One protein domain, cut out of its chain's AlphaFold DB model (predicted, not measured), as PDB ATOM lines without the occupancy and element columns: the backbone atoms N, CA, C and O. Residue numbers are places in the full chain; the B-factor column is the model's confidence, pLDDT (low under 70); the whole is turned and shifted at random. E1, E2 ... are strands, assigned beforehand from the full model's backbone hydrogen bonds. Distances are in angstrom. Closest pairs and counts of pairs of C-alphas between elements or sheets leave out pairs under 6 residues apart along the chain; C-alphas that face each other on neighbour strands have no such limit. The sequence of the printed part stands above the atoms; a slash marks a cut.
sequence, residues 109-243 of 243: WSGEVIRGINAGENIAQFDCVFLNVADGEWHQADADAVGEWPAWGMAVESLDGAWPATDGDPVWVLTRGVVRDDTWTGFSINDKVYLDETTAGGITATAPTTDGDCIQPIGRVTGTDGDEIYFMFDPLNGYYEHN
ATOM      1  N   TRP A 109     521.599 411.038 478.168       95.00
ATOM      2  CA  TRP A 109     520.872 411.789 477.163       95.00
ATOM      3  C   TRP A 109     521.815 412.467 476.166       95.00
ATOM      4  O   TRP A 109     523.006 412.665 476.413       95.00
ATOM      5  N   SER A 110     521.268 412.828 475.011       94.06
ATOM      6  CA  SER A 110     521.945 413.589 473.966       94.06
ATOM      7  C   SER A 110     520.941 414.480 473.245       94.06
ATOM      8  O   SER A 110     519.975 413.975 472.677       94.06
ATOM      9  N   GLY A 111     521.202 415.785 473.172       93.56
ATOM     10  CA  GLY A 111     520.390 416.686 472.360       93.56
ATOM     11  C   GLY A 111     520.535 418.163 472.702       93.56
ATOM     12  O   GLY A 111     521.518 418.595 473.305       93.56
ATOM     13  N   GLU A 112     519.549 418.935 472.264       94.56
ATOM     14  CA  GLU A 112     519.442 420.377 472.458       94.56
ATOM     15  C   GLU A 112     518.826 420.683 473.824       94.56
ATOM     16  O   GLU A 112     517.765 420.157 474.167       94.56
ATOM     17  N   VAL A 113     519.486 421.554 474.592       96.31
ATOM     18  CA  VAL A 113     519.038 421.947 475.932       96.31
ATOM     19  C   VAL A 113     518.910 423.455 476.093       96.31
ATOM     20  O   VAL A 113     519.741 424.222 475.597       96.31
ATOM     21  N   ILE A 114     517.919 423.866 476.877       96.12
ATOM     22  CA  ILE A 114     517.829 425.194 477.482       96.12
ATOM     23  C   ILE A 114     518.579 425.166 478.817       96.12
ATOM     24  O   ILE A 114     518.532 424.180 479.552       96.12
ATOM     25  N   ARG A 115     519.298 426.249 479.125       95.50
ATOM     26  CA  ARG A 115     520.100 426.401 480.349       95.50
ATOM     27  C   ARG A 115     519.870 427.770 480.975       95.50
ATOM     28  O   ARG A 115     519.504 428.712 480.275       95.50
ATOM     29  N   GLY A 116     520.214 427.891 482.256       92.50
ATOM     30  CA  GLY A 116     520.256 429.176 482.963       92.50
ATOM     31  C   GLY A 116     518.928 429.606 483.583       92.50
ATOM     32  O   GLY A 116     518.771 430.786 483.877       92.50
ATOM     33  N   ILE A 117     518.003 428.664 483.767       96.50
ATOM     34  CA  ILE A 117     516.745 428.846 484.493       96.50
ATOM     35  C   ILE A 117     516.735 427.819 485.630       96.50
ATOM     36  O   ILE A 117     517.208 426.691 485.449       96.50
ATOM     37  N   ASN A 118     516.258 428.239 486.794       97.62
ATOM     38  CA  ASN A 118     516.225 427.412 487.992       97.62
ATOM     39  C   ASN A 118     514.920 426.614 488.075       97.62
ATOM     40  O   ASN A 118     513.941 426.954 487.409       97.62
ATOM     41  N   ALA A 119     514.916 425.557 488.880       97.94
ATOM     42  CA  ALA A 119     513.691 424.914 489.327       97.94
ATOM     43  C   ALA A 119     512.949 425.831 490.311       97.94
ATOM     44  O   ALA A 119     513.599 426.423 491.169       97.94
ATOM     45  N   GLY A 120     511.625 425.922 490.196       97.44
ATOM     46  CA  GLY A 120     510.747 426.585 491.174       97.44
ATOM     47  C   GLY A 120     510.137 425.604 492.183       97.44
ATOM     48  O   GLY A 120     509.361 425.977 493.060       97.44
ATOM     49  N   GLU A 121     510.470 424.317 492.054       97.12
ATOM     50  CA  GLU A 121     510.040 423.238 492.939       97.12
ATOM     51  C   GLU A 121     510.993 422.039 492.856       97.12
ATOM     52  O   GLU A 121     512.018 422.084 492.177       97.12
ATOM     53  N   ASN A 122     510.673 420.953 493.562       97.56
ATOM     54  CA  ASN A 122     511.453 419.727 493.447       97.56
ATOM     55  C   ASN A 122     511.171 419.042 492.102       97.56
ATOM     56  O   ASN A 122     510.079 418.521 491.907       97.56
ATOM     57  N   ILE A 123     512.173 418.984 491.225       98.25
ATOM     58  CA  ILE A 123     512.098 418.359 489.899       98.25
ATOM     59  C   ILE A 123     513.042 417.156 489.867       98.25
ATOM     60  O   ILE A 123     514.239 417.281 490.142       98.25
ATOM     61  N   ALA A 124     512.520 415.974 489.557       97.50
ATOM     62  CA  ALA A 124     513.314 414.766 489.388       97.50
ATOM     63  C   ALA A 124     513.973 414.713 488.001       97.50
ATOM     64  O   ALA A 124     513.609 415.430 487.066       97.50
ATOM     65  N   GLN A 125     514.978 413.845 487.875       97.31
ATOM     66  CA  GLN A 125     515.569 413.582 486.571       97.31
ATOM     67  C   GLN A 125     514.504 412.978 485.658       97.31
ATOM     68  O   GLN A 125     513.789 412.064 486.054       97.31
ATOM     69  N   PHE A 126     514.449 413.490 484.436       97.88
ATOM     70  CA  PHE A 126     513.512 413.118 483.387       97.88
ATOM     71  C   PHE A 126     512.049 413.501 483.605       97.88
ATOM     72  O   PHE A 126     511.197 413.085 482.822       97.88
ATOM     73  N   ASP A 127     511.771 414.390 484.556       98.50
ATOM     74  CA  ASP A 127     510.466 415.036 484.615       98.50
ATOM     75  C   ASP A 127     510.276 415.975 483.415       98.50
ATOM     76  O   ASP A 127     511.147 416.784 483.072       98.50
ATOM     77  N   CYS A 128     509.114 415.894 482.774       98.44
ATOM     78  CA  CYS A 128     508.641 416.904 481.840       98.44
ATOM     79  C   CYS A 128     508.350 418.214 482.575       98.44
ATOM     80  O   CYS A 128     507.775 418.219 483.659       98.44
ATOM     81  N   VAL A 129     508.729 419.338 481.972       98.44
ATOM     82  CA  VAL A 129     508.641 420.657 482.605       98.44
ATOM     83  C   VAL A 129     508.049 421.708 481.678       98.44
ATOM     84  O   VAL A 129     508.197 421.641 480.452       98.44
ATOM     85  N   PHE A 130     507.423 422.722 482.268       97.44
ATOM     86  CA  PHE A 130     506.975 423.944 481.606       97.44
ATOM     87  C   PHE A 130     507.595 425.171 482.283       97.44
ATOM     88  O   PHE A 130     508.045 425.120 483.429       97.44
ATOM     89  N   LEU A 131     507.655 426.286 481.550       96.69
ATOM     90  CA  LEU A 131     508.148 427.544 482.105       96.69
ATOM     91  C   LEU A 131     506.993 428.295 482.770       96.69
ATOM     92  O   LEU A 131     506.125 428.838 482.078       96.69
ATOM     93  N   ASN A 132     507.005 428.371 484.099       96.19
ATOM     94  CA  ASN A 132     506.039 429.170 484.837       96.19
ATOM     95  C   ASN A 132     506.352 430.660 484.625       96.19
ATOM     96  O   ASN A 132     507.416 431.159 484.989       96.19
ATOM     97  N   VAL A 133     505.418 431.392 484.016       90.88
ATOM     98  CA  VAL A 133     505.605 432.811 483.668       90.88
ATOM     99  C   VAL A 133     505.497 433.764 484.860       90.88
ATOM    100  O   VAL A 133     505.932 434.910 484.745       90.88
ATOM    101  N   ALA A 134     504.883 433.335 485.965       92.75
ATOM    102  CA  ALA A 134     504.761 434.143 487.172       92.75
ATOM    103  C   ALA A 134     506.090 434.187 487.933       92.75
ATOM    104  O   ALA A 134     506.507 435.267 488.357       92.75
ATOM    105  N   ASP A 135     506.759 433.038 488.025       92.06
ATOM    106  CA  ASP A 135     507.987 432.864 488.803       92.06
ATOM    107  C   ASP A 135     509.252 432.972 487.927       92.06
ATOM    108  O   ASP A 135     510.300 433.433 488.376       92.06
ATOM    109  N   GLY A 136     509.137 432.673 486.628       95.62
ATOM    110  CA  GLY A 136     510.266 432.660 485.692       95.62
ATOM    111  C   GLY A 136     511.156 431.426 485.846       95.62
ATOM    112  O   GLY A 136     512.330 431.474 485.475       95.62
ATOM    113  N   GLU A 137     510.595 430.346 486.386       97.56
ATOM    114  CA  GLU A 137     511.282 429.124 486.804       97.56
ATOM    115  C   GLU A 137     510.640 427.886 486.159       97.56
ATOM    116  O   GLU A 137     509.518 427.933 485.640       97.56
ATOM    117  N   TRP A 138     511.379 426.779 486.144       98.12
ATOM    118  CA  TRP A 138     510.863 425.492 485.685       98.12
ATOM    119  C   TRP A 138     509.970 424.867 486.750       98.12
ATOM    120  O   TRP A 138     510.364 424.800 487.912       98.12
ATOM    121  N   HIS A 139     508.812 424.368 486.328       98.38
ATOM    122  CA  HIS A 139     507.907 423.535 487.121       98.38
ATOM    123  C   HIS A 139     507.571 422.260 486.341       98.38
ATOM    124  O   HIS A 139     507.693 422.238 485.110       98.38
ATOM    125  N   GLN A 140     507.171 421.205 487.043       98.44
ATOM    126  CA  GLN A 140     506.700 419.949 486.473       98.44
ATOM    127  C   GLN A 140     505.460 420.211 485.617       98.44
ATOM    128  O   GLN A 140     504.541 420.909 486.028       98.44
ATOM    129  N   ALA A 141     505.451 419.682 484.398       98.12
ATOM    130  CA  ALA A 141     504.291 419.762 483.520       98.12
ATOM    131  C   ALA A 141     503.314 418.628 483.829       98.12
ATOM    132  O   ALA A 141     503.740 417.500 484.069       98.12
ATOM    133  N   ASP A 142     502.020 418.901 483.752       97.62
ATOM    134  CA  ASP A 142     500.961 417.932 484.042       97.62
ATOM    135  C   ASP A 142     499.839 418.096 483.010       97.62
ATOM    136  O   ASP A 142     499.428 419.218 482.699       97.62
ATOM    137  N   ALA A 143     499.377 416.989 482.420       97.56
ATOM    138  CA  ALA A 143     498.318 417.028 481.420       97.56
ATOM    139  C   ALA A 143     496.930 417.358 482.008       97.56
ATOM    140  O   ALA A 143     496.120 417.923 481.274       97.56
ATOM    141  N   ASP A 144     496.664 417.075 483.288       97.00
ATOM    142  CA  ASP A 144     495.377 417.334 483.978       97.00
ATOM    143  C   ASP A 144     495.380 418.686 484.736       97.00
ATOM    144  O   ASP A 144     494.379 419.132 485.298       97.00
ATOM    145  N   ALA A 145     496.493 419.429 484.733       95.44
ATOM    146  CA  ALA A 145     496.580 420.695 485.464       95.44
ATOM    147  C   ALA A 145     496.513 421.930 484.552       95.44
ATOM    148  O   ALA A 145     497.389 422.221 483.734       95.44
ATOM    149  N   VAL A 146     495.453 422.727 484.724       91.81
ATOM    150  CA  VAL A 146     495.230 423.958 483.951       91.81
ATOM    151  C   VAL A 146     496.388 424.942 484.133       91.81
ATOM    152  O   VAL A 146     496.582 425.500 485.211       91.81
ATOM    153  N   GLY A 147     497.073 425.246 483.032       92.12
ATOM    154  CA  GLY A 147     498.183 426.201 483.004       92.12
ATOM    155  C   GLY A 147     499.562 425.580 483.228       92.12
ATOM    156  O   GLY A 147     500.546 426.309 483.139       92.12
ATOM    157  N   GLU A 148     499.631 424.267 483.447       95.69
ATOM    158  CA  GLU A 148     500.880 423.501 483.597       95.69
ATOM    159  C   GLU A 148     501.243 422.729 482.314       95.69
ATOM    160  O   GLU A 148     502.259 422.040 482.230       95.69
ATOM    161  N   TRP A 149     500.440 422.909 481.264       94.25
ATOM    162  CA  TRP A 149     500.684 422.429 479.910       94.25
ATOM    163  C   TRP A 149     500.614 423.580 478.892       94.25
ATOM    164  O   TRP A 149     499.923 424.583 479.112       94.25
ATOM    165  N   PRO A 150     501.310 423.466 477.745       95.31
ATOM    166  CA  PRO A 150     502.118 422.326 477.297       95.31
ATOM    167  C   PRO A 150     503.467 422.210 478.020       95.31
ATOM    168  O   PRO A 150     504.035 423.211 478.448       95.31
ATOM    169  N   ALA A 151     504.032 421.002 478.058       97.50
ATOM    170  CA  ALA A 151     505.427 420.767 478.417       97.50
ATOM    171  C   ALA A 151     506.371 421.353 477.349       97.50
ATOM    172  O   ALA A 151     506.144 421.212 476.144       97.50
ATOM    173  N   TRP A 152     507.449 421.997 477.788       96.81
ATOM    174  CA  TRP A 152     508.458 422.634 476.930       96.81
ATOM    175  C   TRP A 152     509.706 421.773 476.758       96.81
ATOM    176  O   TRP A 152     510.446 421.943 475.788       96.81
ATOM    177  N   GLY A 153     509.946 420.865 477.696       97.88
ATOM    178  CA  GLY A 153     511.086 419.973 477.660       97.88
ATOM    179  C   GLY A 153     511.092 418.990 478.818       97.88
ATOM    180  O   GLY A 153     510.098 418.839 479.524       97.88
ATOM    181  N   MET A 154     512.235 418.342 479.005       98.44
ATOM    182  CA  MET A 154     512.483 417.362 480.056       98.44
ATOM    183  C   MET A 154     513.732 417.736 480.857       98.44
ATOM    184  O   MET A 154     514.753 418.088 480.266       98.44
ATOM    185  N   ALA A 155     513.675 417.659 482.181       98.25
ATOM    186  CA  ALA A 155     514.812 417.920 483.056       98.25
ATOM    187  C   ALA A 155     515.873 416.816 482.900       98.25
ATOM    188  O   ALA A 155     515.590 415.641 483.104       98.25
ATOM    189  N   VAL A 156     517.099 417.172 482.510       97.25
ATOM    190  CA  VAL A 156     518.147 416.181 482.176       97.25
ATOM    191  C   VAL A 156     519.468 416.383 482.911       97.25
ATOM    192  O   VAL A 156     520.250 415.441 483.023       97.25
ATOM    193  N   GLU A 157     519.706 417.578 483.453       95.94
ATOM    194  CA  GLU A 157     520.848 417.880 484.322       95.94
ATOM    195  C   GLU A 157     520.418 418.871 485.412       95.94
ATOM    196  O   GLU A 157     519.590 419.748 485.154       95.94
ATOM    197  N   SER A 158     521.009 418.763 486.597       93.75
ATOM    198  CA  SER A 158     520.817 419.673 487.731       93.75
ATOM    199  C   SER A 158     522.171 420.175 488.254       93.75
ATOM    200  O   SER A 158     523.226 419.874 487.686       93.75
ATOM    201  N   LEU A 159     522.180 420.959 489.338       89.81
ATOM    202  CA  LEU A 159     523.421 421.388 489.984       89.81
ATOM    203  C   LEU A 159     524.286 420.182 490.383       89.81
ATOM    204  O   LEU A 159     523.873 419.342 491.178       89.81
ATOM    205  N   ASP A 160     525.506 420.128 489.842       86.06
ATOM    206  CA  ASP A 160     526.495 419.073 490.098       86.06
ATOM    207  C   ASP A 160     525.962 417.632 489.883       86.06
ATOM    208  O   ASP A 160     526.495 416.679 490.459       86.06
ATOM    209  N   GLY A 161     524.921 417.463 489.054       85.69
ATOM    210  CA  GLY A 161     524.278 416.176 488.768       85.69
ATOM    211  C   GLY A 161     523.484 415.576 489.936       85.69
ATOM    212  O   GLY A 161     523.242 414.367 489.955       85.69
ATOM    213  N   ALA A 162     523.117 416.378 490.940       89.81
ATOM    214  CA  ALA A 162     522.381 415.924 492.117       89.81
ATOM    215  C   ALA A 162     520.857 415.980 491.911       89.81
ATOM    216  O   ALA A 162     520.305 417.039 491.626       89.81
ATOM    217  N   TRP A 163     520.163 414.858 492.116       94.31
ATOM    218  CA  TRP A 163     518.706 414.772 491.960       94.31
ATOM    219  C   TRP A 163     517.981 414.410 493.270       94.31
ATOM    220  O   TRP A 163     518.528 413.642 494.071       94.31
ATOM    221  N   PRO A 164     516.741 414.899 493.484       95.00
ATOM    222  CA  PRO A 164     516.028 415.866 492.639       95.00
ATOM    223  C   PRO A 164     516.685 417.255 492.685       95.00
ATOM    224  O   PRO A 164     517.331 417.594 493.679       95.00
ATOM    225  N   ALA A 165     516.515 418.047 491.627       96.62
ATOM    226  CA  ALA A 165     516.792 419.476 491.680       96.62
ATOM    227  C   ALA A 165     515.775 420.103 492.632       96.62
ATOM    228  O   ALA A 165     514.580 419.848 492.498       96.62
ATOM    229  N   THR A 166     516.236 420.857 493.619       96.06
ATOM    230  CA  THR A 166     515.362 421.551 494.567       96.06
ATOM    231  C   THR A 166     515.079 422.975 494.102       96.06
ATOM    232  O   THR A 166     515.771 423.494 493.228       96.06
ATOM    233  N   ASP A 167     514.062 423.611 494.684       95.81
ATOM    234  CA  ASP A 167     513.739 425.017 494.417       95.81
ATOM    235  C   ASP A 167     514.991 425.918 494.516       95.81
ATOM    236  O   ASP A 167     515.730 425.900 495.508       95.81
ATOM    237  N   GLY A 168     515.242 426.684 493.454       95.19
ATOM    238  CA  GLY A 168     516.407 427.540 493.268       95.19
ATOM    239  C   GLY A 168     517.622 426.872 492.611       95.19
ATOM    240  O   GLY A 168     518.562 427.588 492.246       95.19
ATOM    241  N   ASP A 169     517.631 425.551 492.410       96.69
ATOM    242  CA  ASP A 169     518.731 424.862 491.728       96.69
ATOM    243  C   ASP A 169     518.669 425.074 490.205       96.69
ATOM    244  O   ASP A 169     517.595 425.007 489.606       96.69
ATOM    245  N   PRO A 170     519.806 425.301 489.520       96.06
ATOM    246  CA  PRO A 170     519.841 425.363 488.063       96.06
ATOM    247  C   PRO A 170     519.489 424.010 487.434       96.06
ATOM    248  O   PRO A 170     520.077 422.988 487.791       96.06
ATOM    249  N   VAL A 171     518.614 424.022 486.422       97.44
ATOM    250  CA  VAL A 171     518.211 422.824 485.666       97.44
ATOM    251  C   VAL A 171     518.498 423.014 484.178       97.44
ATOM    252  O   VAL A 171     518.306 424.097 483.612       97.44
ATOM    253  N   TRP A 172     518.996 421.967 483.521       97.25
ATOM    254  CA  TRP A 172     519.061 421.910 482.063       97.25
ATOM    255  C   TRP A 172     517.878 421.112 481.547       97.25
ATOM    256  O   TRP A 172     517.604 420.005 482.013       97.25
ATOM    257  N   VAL A 173     517.209 421.678 480.550       98.06
ATOM    258  CA  VAL A 173     515.961 421.143 480.016       98.06
ATOM    259  C   VAL A 173     516.155 420.761 478.558       98.06
ATOM    260  O   VAL A 173     516.432 421.625 477.727       98.06
ATOM    261  N   LEU A 174     516.026 419.474 478.248       97.88
ATOM    262  CA  LEU A 174     516.075 418.914 476.901       97.88
ATOM    263  C   LEU A 174     514.797 419.260 476.142       97.88
ATOM    264  O   LEU A 174     513.710 418.846 476.534       97.88
ATOM    265  N   THR A 175     514.928 419.971 475.027       96.88
ATOM    266  CA  THR A 175     513.802 420.300 474.133       96.88
ATOM    267  C   THR A 175     513.707 419.337 472.954       96.88
ATOM    268  O   THR A 175     512.630 419.112 472.395       96.88
ATOM    269  N   ARG A 176     514.841 418.754 472.557       95.62
ATOM    270  CA  ARG A 176     514.926 417.794 471.462       95.62
ATOM    271  C   ARG A 176     516.147 416.907 471.625       95.62
ATOM    272  O   ARG A 176     517.261 417.413 471.712       95.62
ATOM    273  N   GLY A 177     515.976 415.595 471.576       95.50
ATOM    274  CA  GLY A 177     517.097 414.674 471.703       95.50
ATOM    275  C   GLY A 177     516.673 413.248 471.980       95.50
ATOM    276  O   GLY A 177     515.509 412.906 471.831       95.50
ATOM    277  N   VAL A 178     517.631 412.421 472.374       95.75
ATOM    278  CA  VAL A 178     517.403 411.040 472.798       95.75
ATOM    279  C   VAL A 178     517.771 410.914 474.264       95.75
ATOM    280  O   VAL A 178     518.831 411.395 474.669       95.75
ATOM    281  N   VAL A 179     516.910 410.261 475.034       97.00
ATOM    282  CA  VAL A 179     517.167 409.848 476.415       97.00
ATOM    283  C   VAL A 179     517.099 408.329 476.468       97.00
ATOM    284  O   VAL A 179     516.269 407.723 475.784       97.00
ATOM    285  N   ARG A 180     517.993 407.736 477.256       95.69
ATOM    286  CA  ARG A 180     517.985 406.319 477.593       95.69
ATOM    287  C   ARG A 180     517.839 406.160 479.103       95.69
ATOM    288  O   ARG A 180     518.666 406.689 479.846       95.69
ATOM    289  N   ASP A 181     516.837 405.399 479.518       95.62
ATOM    290  CA  ASP A 181     516.565 405.073 480.917       95.62
ATOM    291  C   ASP A 181     516.023 403.637 481.012       95.62
ATOM    292  O   ASP A 181     514.958 403.317 480.480       95.62
ATOM    293  N   ASP A 182     516.773 402.763 481.684       94.69
ATOM    294  CA  ASP A 182     516.434 401.348 481.851       94.69
ATOM    295  C   ASP A 182     515.283 401.147 482.871       94.69
ATOM    296  O   ASP A 182     514.762 400.036 483.020       94.69
ATOM    297  N   THR A 183     514.879 402.195 483.602       94.38
ATOM    298  CA  THR A 183     513.751 402.167 484.548       94.38
ATOM    299  C   THR A 183     512.395 402.373 483.873       94.38
ATOM    300  O   THR A 183     511.363 401.996 484.442       94.38
ATOM    301  N   TRP A 184     512.368 402.907 482.649       93.94
ATOM    302  CA  TRP A 184     511.140 403.043 481.874       93.94
ATOM    303  C   TRP A 184     510.628 401.680 481.419       93.94
ATOM    304  O   TRP A 184     511.330 400.873 480.816       93.94
ATOM    305  N   THR A 185     509.358 401.409 481.712       91.12
ATOM    306  CA  THR A 185     508.706 400.142 481.366       91.12
ATOM    307  C   THR A 185     507.348 400.399 480.724       91.12
ATOM    308  O   THR A 185     506.718 401.423 480.968       91.12
ATOM    309  N   GLY A 186     506.883 399.461 479.892       91.12
ATOM    310  CA  GLY A 186     505.571 399.557 479.235       91.12
ATOM    311  C   GLY A 186     505.569 400.256 477.871       91.12
ATOM    312  O   GLY A 186     504.508 400.383 477.268       91.12
ATOM    313  N   PHE A 187     506.740 400.639 477.363       96.19
ATOM    314  CA  PHE A 187     506.932 401.202 476.029       96.19
ATOM    315  C   PHE A 187     507.372 400.129 475.028       96.19
ATOM    316  O   PHE A 187     508.195 399.270 475.339       96.19
ATOM    317  N   SER A 188     506.846 400.185 473.807       95.94
ATOM    318  CA  SER A 188     507.291 399.384 472.665       95.94
ATOM    319  C   SER A 188     507.910 400.272 471.593       95.94
ATOM    320  O   SER A 188     507.579 401.452 471.464       95.94
ATOM    321  N   ILE A 189     508.792 399.694 470.773       95.75
ATOM    322  CA  ILE A 189     509.386 400.412 469.641       95.75
ATOM    323  C   ILE A 189     508.299 401.097 468.803       95.75
ATOM    324  O   ILE A 189     507.283 400.487 468.466       95.75
ATOM    325  N   ASN A 190     508.545 402.355 468.422       95.25
ATOM    326  CA  ASN A 190     507.657 403.183 467.603       95.25
ATOM    327  C   ASN A 190     506.355 403.653 468.291       95.25
ATOM    328  O   ASN A 190     505.569 404.374 467.649       95.25
ATOM    329  N   ASP A 191     506.151 403.340 469.575       96.94
ATOM    330  CA  ASP A 191     505.082 403.942 470.374       96.94
ATOM    331  C   ASP A 191     505.244 405.462 470.431       96.94
ATOM    332  O   ASP A 191     506.352 406.011 470.392       96.94
ATOM    333  N   LYS A 192     504.106 406.156 470.465       96.81
ATOM    334  CA  LYS A 192     504.075 407.587 470.764       96.81
ATOM    335  C   LYS A 192     504.161 407.757 472.272       96.81
ATOM    336  O   LYS A 192     503.553 406.985 473.004       96.81
ATOM    337  N   VAL A 193     504.873 408.788 472.692       97.75
ATOM    338  CA  VAL A 193     505.018 409.153 474.098       97.75
ATOM    339  C   VAL A 193     504.274 410.461 474.312       97.75
ATOM    340  O   VAL A 193     504.436 411.389 473.512       97.75
ATOM    341  N   TYR A 194     503.449 410.515 475.349       97.75
ATOM    342  CA  TYR A 194     502.621 411.658 475.718       97.75
ATOM    343  C   TYR A 194     502.990 412.162 477.114       97.75
ATOM    344  O   TYR A 194     503.556 411.408 477.907       97.75
ATOM    345  N   LEU A 195     502.657 413.425 477.387       97.88
ATOM    346  CA  LEU A 195     502.608 413.953 478.751       97.88
ATOM    347  C   LEU A 195     501.570 413.161 479.565       97.88
ATOM    348  O   LEU A 195     500.504 412.833 479.039       97.88
ATOM    349  N   ASP A 196     501.909 412.812 480.802       97.56
ATOM    350  CA  ASP A 196     501.067 411.996 481.678       97.56
ATOM    351  C   ASP A 196     499.997 412.839 482.404       97.56
ATOM    352  O   ASP A 196     500.260 413.975 482.794       97.56
ATOM    353  N   GLU A 197     498.786 412.283 482.550       96.25
ATOM    354  CA  GLU A 197     497.629 412.905 483.239       96.25
ATOM    355  C   GLU A 197     497.521 412.506 484.724       96.25
ATOM    356  O   GLU A 197     496.687 413.008 485.462       96.25
ATOM    357  N   THR A 198     498.321 411.540 485.180       95.88
ATOM    358  CA  THR A 198     498.256 410.974 486.539       95.88
ATOM    359  C   THR A 198     499.445 411.391 487.406       95.88
ATOM    360  O   THR A 198     499.332 411.449 488.633       95.88
ATOM    361  N   THR A 199     500.604 411.619 486.792       96.56
ATOM    362  CA  THR A 199     501.864 411.948 487.460       96.56
ATOM    363  C   THR A 199     502.442 413.215 486.849       96.56
ATOM    364  O   THR A 199     502.907 413.181 485.714       96.56
ATOM    365  N   ALA A 200     502.481 414.307 487.616       97.56
ATOM    366  CA  ALA A 200     503.179 415.526 487.213       97.56
ATOM    367  C   ALA A 200     504.645 415.224 486.856       97.56
ATOM    368  O   ALA A 200     505.335 414.482 487.558       97.56
ATOM    369  N   GLY A 201     505.098 415.758 485.725       97.81
ATOM    370  CA  GLY A 201     506.391 415.469 485.110       97.81
ATOM    371  C   GLY A 201     506.474 414.112 484.401       97.81
ATOM    372  O   GLY A 201     507.462 413.843 483.723       97.81
ATOM    373  N   GLY A 202     505.455 413.263 484.507       97.88
ATOM    374  CA  GLY A 202     505.462 411.908 483.972       97.88
ATOM    375  C   GLY A 202     505.317 411.823 482.452       97.88
ATOM    376  O   GLY A 202     504.874 412.750 481.768       97.88
ATOM    377  N   ILE A 203     505.653 410.641 481.929       98.12
ATOM    378  CA  ILE A 203     505.467 410.270 480.524       98.12
ATOM    379  C   ILE A 203     504.678 408.965 480.407       98.12
ATOM    380  O   ILE A 203     504.832 408.055 481.221       98.12
ATOM    381  N   THR A 204     503.890 408.832 479.341       97.38
ATOM    382  CA  THR A 204     503.056 407.642 479.106       97.38
ATOM    383  C   THR A 204     502.989 407.245 477.633       97.38
ATOM    384  O   THR A 204     503.137 408.068 476.729       97.38
ATOM    385  N   ALA A 205     502.760 405.956 477.371       96.38
ATOM    386  CA  ALA A 205     502.517 405.421 476.028       96.38
ATOM    387  C   ALA A 205     501.054 405.593 475.570       96.38
ATOM    388  O   ALA A 205     500.738 405.426 474.388       96.38
ATOM    389  N   THR A 206     500.147 405.907 476.500       95.94
ATOM    390  CA  THR A 206     498.714 406.061 476.229       95.94
ATOM    391  C   THR A 206     498.353 407.534 476.288       95.94
ATOM    392  O   THR A 206     498.678 408.200 477.260       95.94
ATOM    393  N   ALA A 207     497.698 408.048 475.248       96.44
ATOM    394  CA  ALA A 207     497.238 409.432 475.265       96.44
ATOM    395  C   ALA A 207     496.244 409.642 476.425       96.44
ATOM    396  O   ALA A 207     495.387 408.767 476.591       96.44
ATOM    397  N   PRO A 208     496.319 410.774 477.151       96.38
ATOM    398  CA  PRO A 208     495.287 411.183 478.101       96.38
ATOM    399  C   PRO A 208     493.882 411.099 477.503       96.38
ATOM    400  O   PRO A 208     493.701 411.285 476.291       96.38
ATOM    401  N   THR A 209     492.892 410.765 478.328       95.19
ATOM    402  CA  THR A 209     491.510 410.525 477.858       95.19
ATOM    403  C   THR A 209     490.437 411.230 478.671       95.19
ATOM    404  O   THR A 209     489.263 411.148 478.298       95.19
ATOM    405  N   THR A 210     490.799 411.889 479.770       95.19
ATOM    406  CA  THR A 210     489.833 412.621 480.591       95.19
ATOM    407  C   THR A 210     489.495 413.964 479.941       95.19
ATOM    408  O   THR A 210     490.318 414.584 479.271       95.19
ATOM    409  N   ASP A 211     488.240 414.395 480.063       94.62
ATOM    410  CA  ASP A 211     487.781 415.668 479.499       94.62
ATOM    411  C   ASP A 211     488.470 416.846 480.202       94.62
ATOM    412  O   ASP A 211     488.360 416.985 481.420       94.62
ATOM    413  N   GLY A 212     489.096 417.731 479.422       92.31
ATOM    414  CA  GLY A 212     489.900 418.849 479.929       92.31
ATOM    415  C   GLY A 212     491.409 418.590 479.926       92.31
ATOM    416  O   GLY A 212     492.182 419.544 480.038       92.31
ATOM    417  N   ASP A 213     491.830 417.342 479.715       95.75
ATOM    418  CA  ASP A 213     493.243 416.977 479.770       95.75
ATOM    419  C   ASP A 213     493.969 417.330 478.476       95.75
ATOM    420  O   ASP A 213     493.434 417.272 477.358       95.75
ATOM    421  N   CYS A 214     495.245 417.661 478.617       95.88
ATOM    422  CA  CYS A 214     496.121 417.959 477.506       95.88
ATOM    423  C   CYS A 214     496.620 416.680 476.831       95.88
ATOM    424  O   CYS A 214     497.413 415.922 477.385       95.88
ATOM    425  N   ILE A 215     496.276 416.486 475.561       96.62
ATOM    426  CA  ILE A 215     496.940 415.489 474.724       96.62
ATOM    427  C   ILE A 215     498.111 416.157 474.011       96.62
ATOM    428  O   ILE A 215     497.952 416.800 472.970       96.62
ATOM    429  N   GLN A 216     499.311 415.944 474.549       97.06
ATOM    430  CA  GLN A 216     500.564 416.403 473.958       97.06
ATOM    431  C   GLN A 216     501.492 415.218 473.664       97.06
ATOM    432  O   GLN A 216     502.077 414.656 474.588       97.06
ATOM    433  N   PRO A 217     501.692 414.830 472.392       97.00
ATOM    434  CA  PRO A 217     502.796 413.964 472.007       97.00
ATOM    435  C   PRO A 217     504.127 414.700 472.214       97.00
ATOM    436  O   PRO A 217     504.347 415.771 471.650       97.00
ATOM    437  N   ILE A 218     505.028 414.104 472.986       97.25
ATOM    438  CA  ILE A 218     506.331 414.680 473.365       97.25
ATOM    439  C   ILE A 218     507.515 413.897 472.791       97.25
ATOM    440  O   ILE A 218     508.647 414.382 472.782       97.25
ATOM    441  N   GLY A 219     507.274 412.693 472.272       96.81
ATOM    442  CA  GLY A 219     508.338 411.862 471.729       96.81
ATOM    443  C   GLY A 219     507.859 410.575 471.080       96.81
ATOM    444  O   GLY A 219     506.661 410.324 470.895       96.81
ATOM    445  N   ARG A 220     508.833 409.753 470.704       97.25
ATOM    446  CA  ARG A 220     508.631 408.424 470.139       97.25
ATOM    447  C   ARG A 220     509.768 407.497 470.543       97.25
ATOM    448  O   ARG A 220     510.937 407.863 470.452       97.25
ATOM    449  N   VAL A 221     509.403 406.279 470.914       97.31
ATOM    450  CA  VAL A 221     510.346 405.220 471.284       97.31
ATOM    451  C   VAL A 221     511.151 404.787 470.056       97.31
ATOM    452  O   VAL A 221     510.569 404.447 469.018       97.31
ATOM    453  N   THR A 222     512.478 404.792 470.170       94.00
ATOM    454  CA  THR A 222     513.421 404.394 469.109       94.00
ATOM    455  C   THR A 222     514.158 403.097 469.425       94.00
ATOM    456  O   THR A 222     514.504 402.368 468.493       94.00
ATOM    457  N   GLY A 223     514.341 402.778 470.710       86.94
ATOM    458  CA  GLY A 223     514.990 401.554 471.177       86.94
ATOM    459  C   GLY A 223     514.138 400.301 470.996       86.94
ATOM    460  O   GLY A 223     512.907 400.352 470.960       86.94
ATOM    461  N   THR A 224     514.799 399.146 470.901       85.75
ATOM    462  CA  THR A 224     514.130 397.837 470.824       85.75
ATOM    463  C   THR A 224     513.502 397.407 472.141       85.75
ATOM    464  O   THR A 224     512.521 396.667 472.113       85.75
ATOM    465  N   ASP A 225     514.045 397.882 473.261       88.12
ATOM    466  CA  ASP A 225     513.672 397.449 474.608       88.12
ATOM    467  C   ASP A 225     512.751 398.452 475.328       88.12
ATOM    468  O   ASP A 225     512.355 398.217 476.465       88.12
ATOM    469  N   GLY A 226     512.345 399.535 474.648       89.75
ATOM    470  CA  GLY A 226     511.437 400.554 475.198       89.75
ATOM    471  C   GLY A 226     512.102 401.590 476.113       89.75
ATOM    472  O   GLY A 226     511.418 402.458 476.641       89.75
ATOM    473  N   ASP A 227     513.419 401.510 476.258       93.25
ATOM    474  CA  ASP A 227     514.288 402.290 477.146       93.25
ATOM    475  C   ASP A 227     514.916 403.518 476.467       93.25
ATOM    476  O   ASP A 227     515.352 404.444 477.139       93.25
ATOM    477  N   GLU A 228     514.968 403.544 475.132       95.44
ATOM    478  CA  GLU A 228     515.482 404.670 474.347       95.44
ATOM    479  C   GLU A 228     514.340 405.414 473.641       95.44
ATOM    480  O   GLU A 228     513.636 404.859 472.785       95.44
ATOM    481  N   ILE A 229     514.178 406.695 473.974       97.19
ATOM    482  CA  ILE A 229     513.102 407.547 473.468       97.19
ATOM    483  C   ILE A 229     513.694 408.810 472.849       97.19
ATOM    484  O   ILE A 229     514.467 409.541 473.471       97.19
ATOM    485  N   TYR A 230     513.284 409.094 471.614       96.50
ATOM    486  CA  TYR A 230     513.534 410.373 470.970       96.50
ATOM    487  C   TYR A 230     512.432 411.366 471.349       96.50
ATOM    488  O   TYR A 230     511.272 411.210 470.957       96.50
ATOM    489  N   PHE A 231     512.809 412.409 472.079       97.00
ATOM    490  CA  PHE A 231     511.950 413.516 472.469       97.00
ATOM    491  C   PHE A 231     512.058 414.680 471.489       97.00
ATOM    492  O   PHE A 231     513.134 415.022 470.987       97.00
ATOM    493  N   MET A 232     510.920 415.315 471.237       95.31
ATOM    494  CA  MET A 232     510.810 416.529 470.443       95.31
ATOM    495  C   MET A 232     509.585 417.303 470.920       95.31
ATOM    496  O   MET A 232     508.464 417.037 470.488       95.31
ATOM    497  N   PHE A 233     509.817 418.262 471.809       95.75
ATOM    498  CA  PHE A 233     508.763 419.083 472.382       95.75
ATOM    499  C   PHE A 233     508.392 420.213 471.409       95.75
ATOM    500  O   PHE A 233     509.249 420.991 470.989       95.75
ATOM    501  N   ASP A 234     507.110 420.306 471.049       91.94
ATOM    502  CA  ASP A 234     506.540 421.430 470.293       91.94
ATOM    503  C   ASP A 234     505.453 422.120 471.133       91.94
ATOM    504  O   ASP A 234     504.258 421.862 470.944       91.94
ATOM    505  N   PRO A 235     505.847 423.002 472.069       86.81
ATOM    506  CA  PRO A 235     504.914 423.706 472.944       86.81
ATOM    507  C   PRO A 235     504.088 424.779 472.217       86.81
ATOM    508  O   PRO A 235     503.380 425.537 472.869       86.81
ATOM    509  N   LEU A 236     504.181 424.905 470.889       87.75
ATOM    510  CA  LEU A 236     503.423 425.900 470.126       87.75
ATOM    511  C   LEU A 236     502.341 425.281 469.244       87.75
ATOM    512  O   LEU A 236     501.325 425.927 469.007       87.75
ATOM    513  N   ASN A 237     502.553 424.068 468.725       78.81
ATOM    514  CA  ASN A 237     501.634 423.464 467.754       78.81
ATOM    515  C   ASN A 237     501.366 421.967 467.986       78.81
ATOM    516  O   ASN A 237     500.655 421.349 467.193       78.81
ATOM    517  N   GLY A 238     501.930 421.378 469.043       79.69
ATOM    518  CA  GLY A 238     501.926 419.935 469.274       79.69
ATOM    519  C   GLY A 238     500.862 419.401 470.231       79.69
ATOM    520  O   GLY A 238     500.970 418.244 470.602       79.69
ATOM    521  N   TYR A 239     499.870 420.178 470.665       89.75
ATOM    522  CA  TYR A 239     498.948 419.751 471.726       89.75
ATOM    523  C   TYR A 239     497.509 420.212 471.490       89.75
ATOM    524  O   TYR A 239     497.256 421.169 470.754       89.75
ATOM    525  N   TYR A 240     496.560 419.509 472.105       92.06
ATOM    526  CA  TYR A 240     495.146 419.869 472.121       92.06
ATOM    527  C   TYR A 240     494.471 419.353 473.391       92.06
ATOM    528  O   TYR A 240     494.902 418.360 473.967       92.06
ATOM    529  N   GLU A 241     493.403 420.022 473.802       91.56
ATOM    530  CA  GLU A 241     492.567 419.612 474.933       91.56
ATOM    531  C   GLU A 241     491.604 418.496 474.496       91.56
ATOM    532  O   GLU A 241     491.003 418.562 473.410       91.56
ATOM    533  N   HIS A 242     491.482 417.449 475.309       89.19
ATOM    534  CA  HIS A 242     490.494 416.394 475.119       89.19
ATOM    535  C   HIS A 242     489.084 416.931 475.433       89.19
ATOM    536  O   HIS A 242     488.899 417.673 476.395       89.19
ATOM    537  N   ASN A 243     488.099 416.585 474.592       80.00
ATOM    538  CA  ASN A 243     486.715 417.088 474.680       80.00
ATOM    539  C   ASN A 243     485.722 415.984 475.018       80.00
ATOM    540  O   ASN A 243     485.923 414.861 474.496       80.00
TER     541      ASN A 243
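This is residues 109 to 243 of the 243 residues of the protein "Putative structural protein" of viral metagenome (UniProt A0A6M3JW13). This rounded body has little regular structure: one strongly twisted, branched antiparallel sheet, in which the bent strand E5 joins E2, E3 and E4 to E6, E7 and E8, with long loops. The 135 printed residues hold eight named strands, E1 to E8, and no named helix: all strand, with 49 residues in them. It is compact, radius of gyration of the C-alphas 13.8 A, spans 35 by 34 by 23 A.

E1, residues 109 to 118, pairs with E5, residues 170 to 180, N 112 to O 176 2.8 A. E2, 128 to 132, and E3, 137 to 140, form a hairpin, N 130 to O 139 2.9 A. E4, 153 to 157, has E2 on one side, N 129 to O 153 2.8 A, and E5 on the other, N 154 to O 174 2.9 A. E6, 192 to 195, E7, 217 to 221, and E8, 228 to 232, form a meander, each the antiparallel neighbour of the one before, N 193 to O 219 3.0 A, N 220 to O 230 2.9 A. E5 to E8 form a Greek key, a meander whose last strand, E8, also neighbours E5, N 177 to O 231 3.0 A.

E1 begins at C-alpha 109 (520.872, 411.789, 477.163), bends by 86 degrees at residue 112 and measures 19.6 A. E5 bends by 103 degrees at residue 177 and measures 21.8 A. E8 ends at C-alpha 232 (510.810, 416.529, 470.443).

The farthest C-alphas, of Asp 160 and Asn 243, are 42.7 A apart. The printed part has no cut, the links from E3 through E7 are long, and no printed residue is under 70 in pLDDT.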